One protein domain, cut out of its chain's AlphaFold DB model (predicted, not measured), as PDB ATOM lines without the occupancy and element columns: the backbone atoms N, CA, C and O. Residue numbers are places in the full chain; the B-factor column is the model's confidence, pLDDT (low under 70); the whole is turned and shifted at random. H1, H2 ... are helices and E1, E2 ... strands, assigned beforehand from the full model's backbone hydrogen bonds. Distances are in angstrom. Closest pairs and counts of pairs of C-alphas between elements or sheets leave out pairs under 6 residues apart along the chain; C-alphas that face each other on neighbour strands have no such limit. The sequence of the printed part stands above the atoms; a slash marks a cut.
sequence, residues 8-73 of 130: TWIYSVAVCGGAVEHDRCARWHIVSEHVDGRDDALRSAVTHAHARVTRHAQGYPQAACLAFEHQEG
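What this domain is: This is residues 8 to 73 of the 130 residues of an uncharacterized protein of Streptomyces sp. SID14446 (UniProt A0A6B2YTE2). A strongly twisted four-stranded sheet has one short helix, H1, over one face and no named helix over the other. The printed part has 66 residues, with one named helix and four named strands in the order E1, E2, H1, E3, E4 along the chain; the sheet's order is E2 E1 E3 E4, antiparallel. The class is mixed; the whole is compact, radius of gyration of the C-alphas 11.6 A, and elongated, 36 by 22 by 15 A.

Where its parts are: Find C-alpha 9 at (-49.108, -24.468, -40.069), where E1, residues 9 to 16, begins its 22.5 A. E2, 28 to 35, spans 19.9 A; E3, 51 to 57, 20.2 A; H1, 38 to 45, 10.6 A. E4, 67 to 69, 6.7 A, ends at (-43.992, -12.988, -44.472).

How they stand to each other: Between E1 and E3 look at N 12 and O 54, 2.7 A. In the hairpin E1 and E2, N 13 and O 32 are 2.8 A apart; E2 bends by 61 degrees at residue 31. In the hairpin E3 and E4, N 53 and O 69 are 3.0 A apart. E2, H1 and E3 form a split strand-helix-strand unit, E1 between its same-way strands, with a right-handed crossover. H1 is on the sheet, height 7.6 A, over E1 and only just not over E3, where 2 C-alphas fall; it runs along the strands, at 12 degrees to E1 on the local plane. Its closest C-alphas to E1 are Ala 45 and Val 13, 6.1 A. In H1 every O i to N i+4 pair is within hydrogen-bond range.

The domain as a whole: The farthest C-alphas, Thr 8 and Val 20, are 36.5 A apart. The printed part has no cut; the link E1 to E2 is long. Residues 17 to 27, 49 and 61 to 73 have pLDDT under 70.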
ATOM      1  N   THR A   8     -52.342 -27.031 -37.718       88.25
ATOM      2  CA  THR A   8     -50.881 -26.992 -37.821       88.25
ATOM      3  C   THR A   8     -50.493 -26.258 -39.097       88.25
ATOM      4  O   THR A   8     -50.971 -26.584 -40.188       88.25
ATOM      5  N   TRP A   9     -49.621 -25.266 -38.966       85.44
ATOM      6  CA  TRP A   9     -49.108 -24.468 -40.069       85.44
ATOM      7  C   TRP A   9     -47.696 -24.906 -40.433       85.44
ATOM      8  O   TRP A   9     -46.854 -25.141 -39.574       85.44
ATOM      9  N   ILE A  10     -47.410 -24.974 -41.724       89.31
ATOM     10  CA  ILE A  10     -46.071 -25.204 -42.257       89.31
ATOM     11  C   ILE A  10     -45.604 -23.899 -42.886       89.31
ATOM     12  O   ILE A  10     -46.254 -23.390 -43.798       89.31
ATOM     13  N   TYR A  11     -44.483 -23.367 -42.405       85.56
ATOM     14  CA  TYR A  11     -43.826 -22.170 -42.920       85.56
ATOM     15  C   TYR A  11     -42.623 -22.583 -43.769       85.56
ATOM     16  O   TYR A  11     -41.624 -23.061 -43.242       85.56
ATOM     17  N   SER A  12     -42.696 -22.401 -45.082       87.75
ATOM     18  CA  SER A  12     -41.624 -22.725 -46.026       87.75
ATOM     19  C   SER A  12     -40.853 -21.457 -46.402       87.75
ATOM     20  O   SER A  12     -41.450 -20.469 -46.834       87.75
ATOM     21  N   VAL A  13     -39.528 -21.484 -46.281       84.75
ATOM     22  CA  VAL A  13     -38.628 -20.424 -46.752       84.75
ATOM     23  C   VAL A  13     -38.226 -20.739 -48.183       84.75
ATOM     24  O   VAL A  13     -37.697 -21.813 -48.461       84.75
ATOM     25  N   ALA A  14     -38.456 -19.806 -49.099       83.69
ATOM     26  CA  ALA A  14     -38.076 -19.935 -50.493       83.69
ATOM     27  C   ALA A  14     -37.112 -18.827 -50.904       83.69
ATOM     28  O   ALA A  14     -37.379 -17.654 -50.670       83.69
ATOM     29  N   VAL A  15     -36.021 -19.189 -51.570       80.38
ATOM     30  CA  VAL A  15     -34.978 -18.264 -52.029       80.38
ATOM     31  C   VAL A  15     -35.087 -18.073 -53.541       80.38
ATOM     32  O   VAL A  15     -35.486 -18.983 -54.277       80.38
ATOM     33  N   CYS A  16     -34.766 -16.878 -54.029       76.19
ATOM     34  CA  CYS A  16     -34.667 -16.634 -55.463       76.19
ATOM     35  C   CYS A  16     -33.387 -17.271 -56.026       76.19
ATOM     36  O   CYS A  16     -32.293 -17.029 -55.532       76.19
ATOM     37  N   GLY A  17     -33.514 -18.066 -57.093       66.00
ATOM     38  CA  GLY A  17     -32.369 -18.682 -57.786       66.00
ATOM     39  C   GLY A  17     -31.761 -17.829 -58.910       66.00
ATOM     40  O   GLY A  17     -30.980 -18.342 -59.706       66.00
ATOM     41  N   GLY A  18     -32.184 -16.570 -59.055       63.47
ATOM     42  CA  GLY A  18     -31.725 -15.665 -60.113       63.47
ATOM     43  C   GLY A  18     -30.383 -15.018 -59.775       63.47
ATOM     44  O   GLY A  18     -30.179 -14.603 -58.640       63.47
ATOM     45  N   ALA A  19     -29.487 -14.923 -60.760       55.06
ATOM     46  CA  ALA A  19     -28.110 -14.481 -60.547       55.06
ATOM     47  C   ALA A  19     -27.882 -12.958 -60.649       55.06
ATOM     48  O   ALA A  19     -26.835 -12.503 -60.200       55.06
ATOM     49  N   VAL A  20     -28.779 -12.175 -61.275       52.16
ATOM     50  CA  VAL A  20     -28.431 -10.783 -61.660       52.16
ATOM     51  C   VAL A  20     -29.595  -9.774 -61.627       52.16
ATOM     52  O   VAL A  20     -29.360  -8.603 -61.361       52.16
ATOM     53  N   GLU A  21     -30.852 -10.191 -61.811       51.28
ATOM     54  CA  GLU A  21     -32.015  -9.281 -61.803       51.28
ATOM     55  C   GLU A  21     -33.074  -9.781 -60.814       51.28
ATOM     56  O   GLU A  21     -33.894 -10.661 -61.094       51.28
ATOM     57  N   HIS A  22     -32.987  -9.279 -59.581       55.91
ATOM     58  CA  HIS A  22     -33.867  -9.691 -58.489       55.91
ATOM     59  C   HIS A  22     -35.249  -9.051 -58.554       55.91
ATOM     60  O   HIS A  22     -36.119  -9.480 -57.815       55.91
ATOM     61  N   ASP A  23     -35.491  -8.081 -59.434       46.38
ATOM     62  CA  ASP A  23     -36.775  -7.414 -59.653       46.38
ATOM     63  C   ASP A  23     -37.852  -8.348 -60.231       46.38
ATOM     64  O   ASP A  23     -39.023  -8.196 -59.879       46.38
ATOM     65  N   ARG A  24     -37.470  -9.402 -60.969       50.50
ATOM     66  CA  ARG A  24     -38.395 -10.354 -61.624       50.50
ATOM     67  C   ARG A  24     -38.111 -11.827 -61.309       50.50
ATOM     68  O   ARG A  24     -38.040 -12.671 -62.203       50.50
ATOM     69  N   CYS A  25     -37.981 -12.176 -60.028       58.97
ATOM     70  CA  CYS A  25     -37.770 -13.569 -59.621       58.97
ATOM     71  C   CYS A  25     -38.973 -14.470 -59.953       58.97
ATOM     72  O   CYS A  25     -39.920 -14.597 -59.178       58.97
ATOM     73  N   ALA A  26     -38.896 -15.141 -61.103       58.59
ATOM     74  CA  ALA A  26     -39.830 -16.188 -61.513       58.59
ATOM     75  C   ALA A  26     -39.477 -17.563 -60.918       58.59
ATOM     76  O   ALA A  26     -40.303 -18.473 -60.915       58.59
ATOM     77  N   ARG A  27     -38.244 -17.732 -60.416       68.88
ATOM     78  CA  ARG A  27     -37.729 -19.014 -59.917       68.88
ATOM     79  C   ARG A  27     -37.436 -18.929 -58.426       68.88
ATOM     80  O   ARG A  27     -36.447 -18.325 -58.011       68.88
ATOM     81  N   TRP A  28     -38.298 -19.577 -57.656       76.06
ATOM     82  CA  TRP A  28     -38.185 -19.736 -56.213       76.06
ATOM     83  C   TRP A  28     -37.922 -21.201 -55.892       76.06
ATOM     84  O   TRP A  28     -38.554 -22.076 -56.481       76.06
ATOM     85  N   HIS A  29     -37.003 -21.461 -54.972       85.81
ATOM     86  CA  HIS A  29     -36.715 -22.803 -54.481       85.81
ATOM     87  C   HIS A  29     -36.864 -22.818 -52.965       85.81
ATOM     88  O   HIS A  29     -36.354 -21.926 -52.292       85.81
ATOM     89  N   ILE A  30     -37.596 -23.801 -52.443       88.00
ATOM     90  CA  ILE A  30     -37.737 -23.987 -50.998       88.00
ATOM     91  C   ILE A  30     -36.393 -24.464 -50.453       88.00
ATOM     92  O   ILE A  30     -35.813 -25.410 -50.984       88.00
ATOM     93  N   VAL A  31     -35.901 -23.787 -49.419       90.00
ATOM     94  CA  VAL A  31     -34.626 -24.094 -48.755       90.00
ATOM     95  C   VAL A  31     -34.817 -24.629 -47.340       90.00
ATOM     96  O   VAL A  31     -33.949 -25.342 -46.846       90.00
ATOM     97  N   SER A  32     -35.940 -24.317 -46.688       91.19
ATOM     98  CA  SER A  32     -36.280 -24.845 -45.365       91.19
ATOM     99  C   SER A  32     -37.789 -24.812 -45.119       91.19
ATOM    100  O   SER A  32     -38.511 -24.038 -45.749       91.19
ATOM    101  N   GLU A  33     -38.263 -25.659 -44.204       92.81
ATOM    102  CA  GLU A  33     -39.653 -25.698 -43.742       92.81
ATOM    103  C   GLU A  33     -39.703 -25.802 -42.215       92.81
ATOM    104  O   GLU A  33     -38.879 -26.487 -41.610       92.81
ATOM    105  N   HIS A  34     -40.676 -25.124 -41.605       89.44
ATOM    106  CA  HIS A  34     -40.810 -24.978 -40.156       89.44
ATOM    107  C   HIS A  34     -42.261 -25.242 -39.749       89.44
ATOM    108  O   HIS A  34     -43.170 -24.533 -40.182       89.44
ATOM    109  N   VAL A  35     -42.497 -26.268 -38.929       91.94
ATOM    110  CA  VAL A  35     -43.838 -26.630 -38.435       91.94
ATOM    111  C   VAL A  35     -44.169 -25.770 -37.225       91.94
ATOM    112  O   VAL A  35     -43.418 -25.774 -36.256       91.94
ATOM    113  N   ASP A  36     -45.251 -24.996 -37.311       88.00
ATOM    114  CA  ASP A  36     -45.677 -24.000 -36.319       88.00
ATOM    115  C   ASP A  36     -44.553 -23.022 -35.891       88.00
ATOM    116  O   ASP A  36     -44.655 -22.324 -34.886       88.00
ATOM    117  N   GLY A  37     -43.485 -22.929 -36.694       83.69
ATOM    118  CA  GLY A  37     -42.240 -22.218 -36.400       83.69
ATOM    119  C   GLY A  37     -42.089 -20.941 -37.218       83.69
ATOM    120  O   GLY A  37     -41.120 -20.783 -37.959       83.69
ATOM    121  N   ARG A  38     -43.057 -20.025 -37.106       79.88
ATOM    122  CA  ARG A  38     -43.058 -18.740 -37.829       79.88
ATOM    123  C   ARG A  38     -41.747 -17.971 -37.647       79.88
ATOM    124  O   ARG A  38     -41.117 -17.572 -38.622       79.88
ATOM    125  N   ASP A  39     -41.336 -17.777 -36.398       75.56
ATOM    126  CA  ASP A  39     -40.175 -16.947 -36.077       75.56
ATOM    127  C   ASP A  39     -38.861 -17.607 -36.518       75.56
ATOM    128  O   ASP A  39     -37.932 -16.916 -36.928       75.56
ATOM    129  N   ASP A  40     -38.790 -18.941 -36.490       82.00
ATOM    130  CA  ASP A  40     -37.664 -19.701 -37.041       82.00
ATOM    131  C   ASP A  40     -37.568 -19.545 -38.560       82.00
ATOM    132  O   ASP A  40     -36.483 -19.291 -39.091       82.00
ATOM    133  N   ALA A  41     -38.703 -19.606 -39.261       80.81
ATOM    134  CA  ALA A  41     -38.756 -19.375 -40.699       80.81
ATOM    135  C   ALA A  41     -38.309 -17.954 -41.068       80.81
ATOM    136  O   ALA A  41     -37.537 -17.775 -42.012       80.81
ATOM    137  N   LEU A  42     -38.731 -16.948 -40.296       73.75
ATOM    138  CA  LEU A  42     -38.308 -15.560 -40.482       73.75
ATOM    139  C   LEU A  42     -36.808 -15.385 -40.210       73.75
ATOM    140  O   LEU A  42     -36.104 -14.831 -41.053       73.75
ATOM    141  N   ARG A  43     -36.288 -15.935 -39.102       77.06
ATOM    142  CA  ARG A  43     -34.844 -15.941 -38.801       77.06
ATOM    143  C   ARG A  43     -34.021 -16.656 -39.868       77.06
ATOM    144  O   ARG A  43     -32.898 -16.254 -40.144       77.06
ATOM    145  N   SER A  44     -34.555 -17.706 -40.485       81.25
ATOM    146  CA  SER A  44     -33.892 -18.365 -41.609       81.25
ATOM    147  C   SER A  44     -33.900 -17.470 -42.850       81.25
ATOM    148  O   SER A  44     -32.867 -17.339 -43.505       81.25
ATOM    149  N   ALA A  45     -35.028 -16.822 -43.159       76.44
ATOM    150  CA  ALA A  45     -35.182 -15.991 -44.349       76.44
ATOM    151  C   ALA A  45     -34.209 -14.801 -44.381       76.44
ATOM    152  O   ALA A  45     -33.652 -14.527 -45.443       76.44
ATOM    153  N   VAL A  46     -33.937 -14.153 -43.239       72.50
ATOM    154  CA  VAL A  46     -33.023 -12.991 -43.182       72.50
ATOM    155  C   VAL A  46     -31.574 -13.316 -43.541       72.50
ATOM    156  O   VAL A  46     -30.806 -12.425 -43.885       72.50
ATOM    157  N   THR A  47     -31.175 -14.589 -43.479       75.88
ATOM    158  CA  THR A  47     -29.810 -15.003 -43.840       75.88
ATOM    159  C   THR A  47     -29.579 -15.043 -45.352       75.88
ATOM    160  O   THR A  47     -28.450 -15.220 -45.810       75.88
ATOM    161  N   HIS A  48     -30.638 -14.869 -46.148       74.12
ATOM    162  CA  HIS A  48     -30.589 -14.916 -47.599       74.12
ATOM    163  C   HIS A  48     -30.813 -13.528 -48.200       74.12
ATOM    164  O   HIS A  48     -31.752 -12.827 -47.842       74.12
ATOM    165  N   ALA A  49     -30.015 -13.180 -49.214       69.69
ATOM    166  CA  ALA A  49     -30.135 -11.901 -49.918       69.69
ATOM    167  C   ALA A  49     -31.528 -11.674 -50.539       69.69
ATOM    168  O   ALA A  49     -31.967 -10.537 -50.688       69.69
ATOM    169  N   HIS A  50     -32.218 -12.755 -50.918       71.75
ATOM    170  CA  HIS A  50     -33.562 -12.691 -51.479       71.75
ATOM    171  C   HIS A  50     -34.357 -13.964 -51.157       71.75
ATOM    172  O   HIS A  50     -34.374 -14.919 -51.939       71.75
ATOM    173  N   ALA A  51     -35.030 -13.967 -50.007       73.69
ATOM    174  CA  ALA A  51     -35.915 -15.044 -49.562       73.69
ATOM    175  C   ALA A  51     -37.317 -14.541 -49.248       73.69
ATOM    176  O   ALA A  51     -37.465 -13.372 -48.929       73.69
ATOM    177  N   ARG A  52     -38.305 -15.441 -49.294       75.62
ATOM    178  CA  ARG A  52     -39.692 -15.255 -48.855       75.62
ATOM    179  C   ARG A  52     -40.132 -16.386 -47.941       75.62
ATOM    180  O   ARG A  52     -39.780 -17.530 -48.214       75.62
ATOM    181  N   VAL A  53     -40.949 -16.106 -46.930       76.12
ATOM    182  CA  VAL A  53     -41.639 -17.152 -46.166       76.12
ATOM    183  C   VAL A  53     -43.060 -17.286 -46.690       76.12
ATOM    184  O   VAL A  53     -43.760 -16.290 -46.842       76.12
ATOM    185  N   THR A  54     -43.489 -18.510 -46.977       80.62
ATOM    186  CA  THR A  54     -44.883 -18.853 -47.278       80.62
ATOM    187  C   THR A  54     -45.406 -19.771 -46.196       80.62
ATOM    188  O   THR A  54     -44.719 -20.736 -45.882       80.62
ATOM    189  N   ARG A  55     -46.617 -19.561 -45.685       81.19
ATOM    190  CA  ARG A  55     -47.284 -20.578 -44.858       81.19
ATOM    191  C   ARG A  55     -48.336 -21.356 -45.636       81.19
ATOM    192  O   ARG A  55     -48.828 -20.843 -46.632       81.19
ATOM    193  N   HIS A  56     -48.663 -22.563 -45.183       80.00
ATOM    194  CA  HIS A  56     -49.832 -23.343 -45.590       80.00
ATOM    195  C   HIS A  56     -50.278 -24.267 -44.448       80.00
ATOM    196  O   HIS A  56     -49.485 -24.584 -43.565       80.00
ATOM    197  N   ALA A  57     -51.543 -24.686 -44.436       83.12
ATOM    198  CA  ALA A  57     -52.029 -25.644 -43.446       83.12
ATOM    199  C   ALA A  57     -51.518 -27.058 -43.767       83.12
ATOM    200  O   ALA A  57     -51.511 -27.471 -44.929       83.12
ATOM    201  N   GLN A  58     -51.130 -27.822 -42.746       83.94
ATOM    202  CA  GLN A  58     -50.703 -29.208 -42.918       83.94
ATOM    203  C   GLN A  58     -51.809 -30.036 -43.595       83.94
ATOM    204  O   GLN A  58     -52.983 -29.947 -43.241       83.94
ATOM    205  N   GLY A  59     -51.432 -30.837 -44.595       81.38
ATOM    206  CA  GLY A  59     -52.373 -31.627 -45.397       81.38
ATOM    207  C   GLY A  59     -53.021 -30.864 -46.559       81.38
ATOM    208  O   GLY A  59     -53.709 -31.482 -47.368       81.38
ATOM    209  N   TYR A  60     -52.760 -29.560 -46.695       73.62
ATOM    210  CA  TYR A  60     -53.166 -28.769 -47.855       73.62
ATOM    211  C   TYR A  60     -51.968 -28.483 -48.765       73.62
ATOM    212  O   TYR A  60     -50.865 -28.247 -48.275       73.62
ATOM    213  N   PRO A  61     -52.153 -28.458 -50.097       67.38
ATOM    214  CA  PRO A  61     -51.106 -28.010 -51.004       67.38
ATOM    215  C   PRO A  61     -50.684 -26.580 -50.667       67.38
ATOM    216  O   PRO A  61     -51.534 -25.739 -50.368       67.38
ATOM    217  N   GLN A  62     -49.394 -26.276 -50.821       63.19
ATOM    218  CA  GLN A  62     -48.828 -24.954 -50.542       63.19
ATOM    219  C   GLN A  62     -49.616 -23.816 -51.218       63.19
ATOM    220  O   GLN A  62     -49.785 -22.759 -50.632       63.19
ATOM    221  N   ALA A  63     -50.175 -24.047 -52.413       56.53
ATOM    222  CA  ALA A  63     -50.961 -23.063 -53.162       56.53
ATOM    223  C   ALA A  63     -52.344 -22.724 -52.566       56.53
ATOM    224  O   ALA A  63     -52.914 -21.698 -52.927       56.53
ATOM    225  N   ALA A  64     -52.904 -23.564 -51.691       45.97
ATOM    226  CA  ALA A  64     -54.284 -23.418 -51.224       45.97
ATOM    227  C   ALA A  64     -54.451 -22.377 -50.100       45.97
ATOM    228  O   ALA A  64     -55.547 -21.856 -49.915       45.97
ATOM    229  N   CYS A  65     -53.388 -22.059 -49.351       51.62
ATOM    230  CA  CYS A  65     -53.455 -21.100 -48.245       51.62
ATOM    231  C   CYS A  65     -52.121 -20.368 -48.052       51.62
ATOM    232  O   CYS A  65     -51.461 -20.550 -47.038       51.62
ATOM    233  N   LEU A  66     -51.716 -19.563 -49.040       56.16
ATOM    234  CA  LEU A  66     -50.469 -18.795 -49.002       56.16
ATOM    235  C   LEU A  66     -50.640 -17.500 -48.197       56.16
ATOM    236  O   LEU A  66     -51.363 -16.602 -48.625       56.16
ATOM    237  N   ALA A  67     -49.915 -17.363 -47.088       54.84
ATOM    238  CA  ALA A  67     -49.601 -16.051 -46.514       54.84
ATOM    239  C   ALA A  67     -48.088 -15.820 -46.598       54.84
ATOM    240  O   ALA A  67     -47.315 -16.736 -46.307       54.84
ATOM    241  N   PHE A  68     -47.687 -14.630 -47.051       60.25
ATOM    242  CA  PHE A  68     -46.291 -14.260 -47.279       60.25
ATOM    243  C   PHE A  68     -45.773 -13.389 -46.136       60.25
ATOM    244  O   PHE A  68     -46.412 -12.398 -45.795       60.25
ATOM    245  N   GLU A  69     -44.611 -13.725 -45.580       55.75
ATOM    246  CA  GLU A  69     -43.992 -12.988 -44.472       55.75
ATOM    247  C   GLU A  69     -42.484 -12.805 -44.760       55.75
ATOM    248  O   GLU A  69     -41.827 -13.717 -45.268       55.75
ATOM    249  N   HIS A  70     -41.928 -11.609 -44.535       59.69
ATOM    250  CA  HIS A  70     -40.524 -11.281 -44.843       59.69
ATOM    251  C   HIS A  70     -39.943 -10.287 -43.848       59.69
ATOM    252  O   HIS A  70     -40.606  -9.315 -43.489       59.69
ATOM    253  N   GLN A  71     -38.649 -10.430 -43.576       48.00
ATOM    254  CA  GLN A  71     -37.860  -9.443 -42.856       48.00
ATOM    255  C   GLN A  71     -36.586  -9.148 -43.673       48.00
ATOM    256  O   GLN A  71     -35.876 -10.075 -44.038       48.00
ATOM    257  N   GLU A  72     -36.405  -7.867 -44.027       47.91
ATOM    258  CA  GLU A  72     -35.321  -7.228 -44.816       47.91
ATOM    259  C   GLU A  72     -34.940  -7.821 -46.207       47.91
ATOM    260  O   GLU A  72     -34.873  -9.021 -46.424       47.91
ATOM    261  N   GLY A  73     -34.732  -6.956 -47.219       52.03
ATOM    262  CA  GLY A  73     -34.303  -7.332 -48.592       52.03
ATOM    263  C   GLY A  73     -35.415  -7.511 -49.649       52.03
ATOM    264  O   GLY A  73     -35.213  -7.197 -50.818       52.03
TER     265      GLY A  73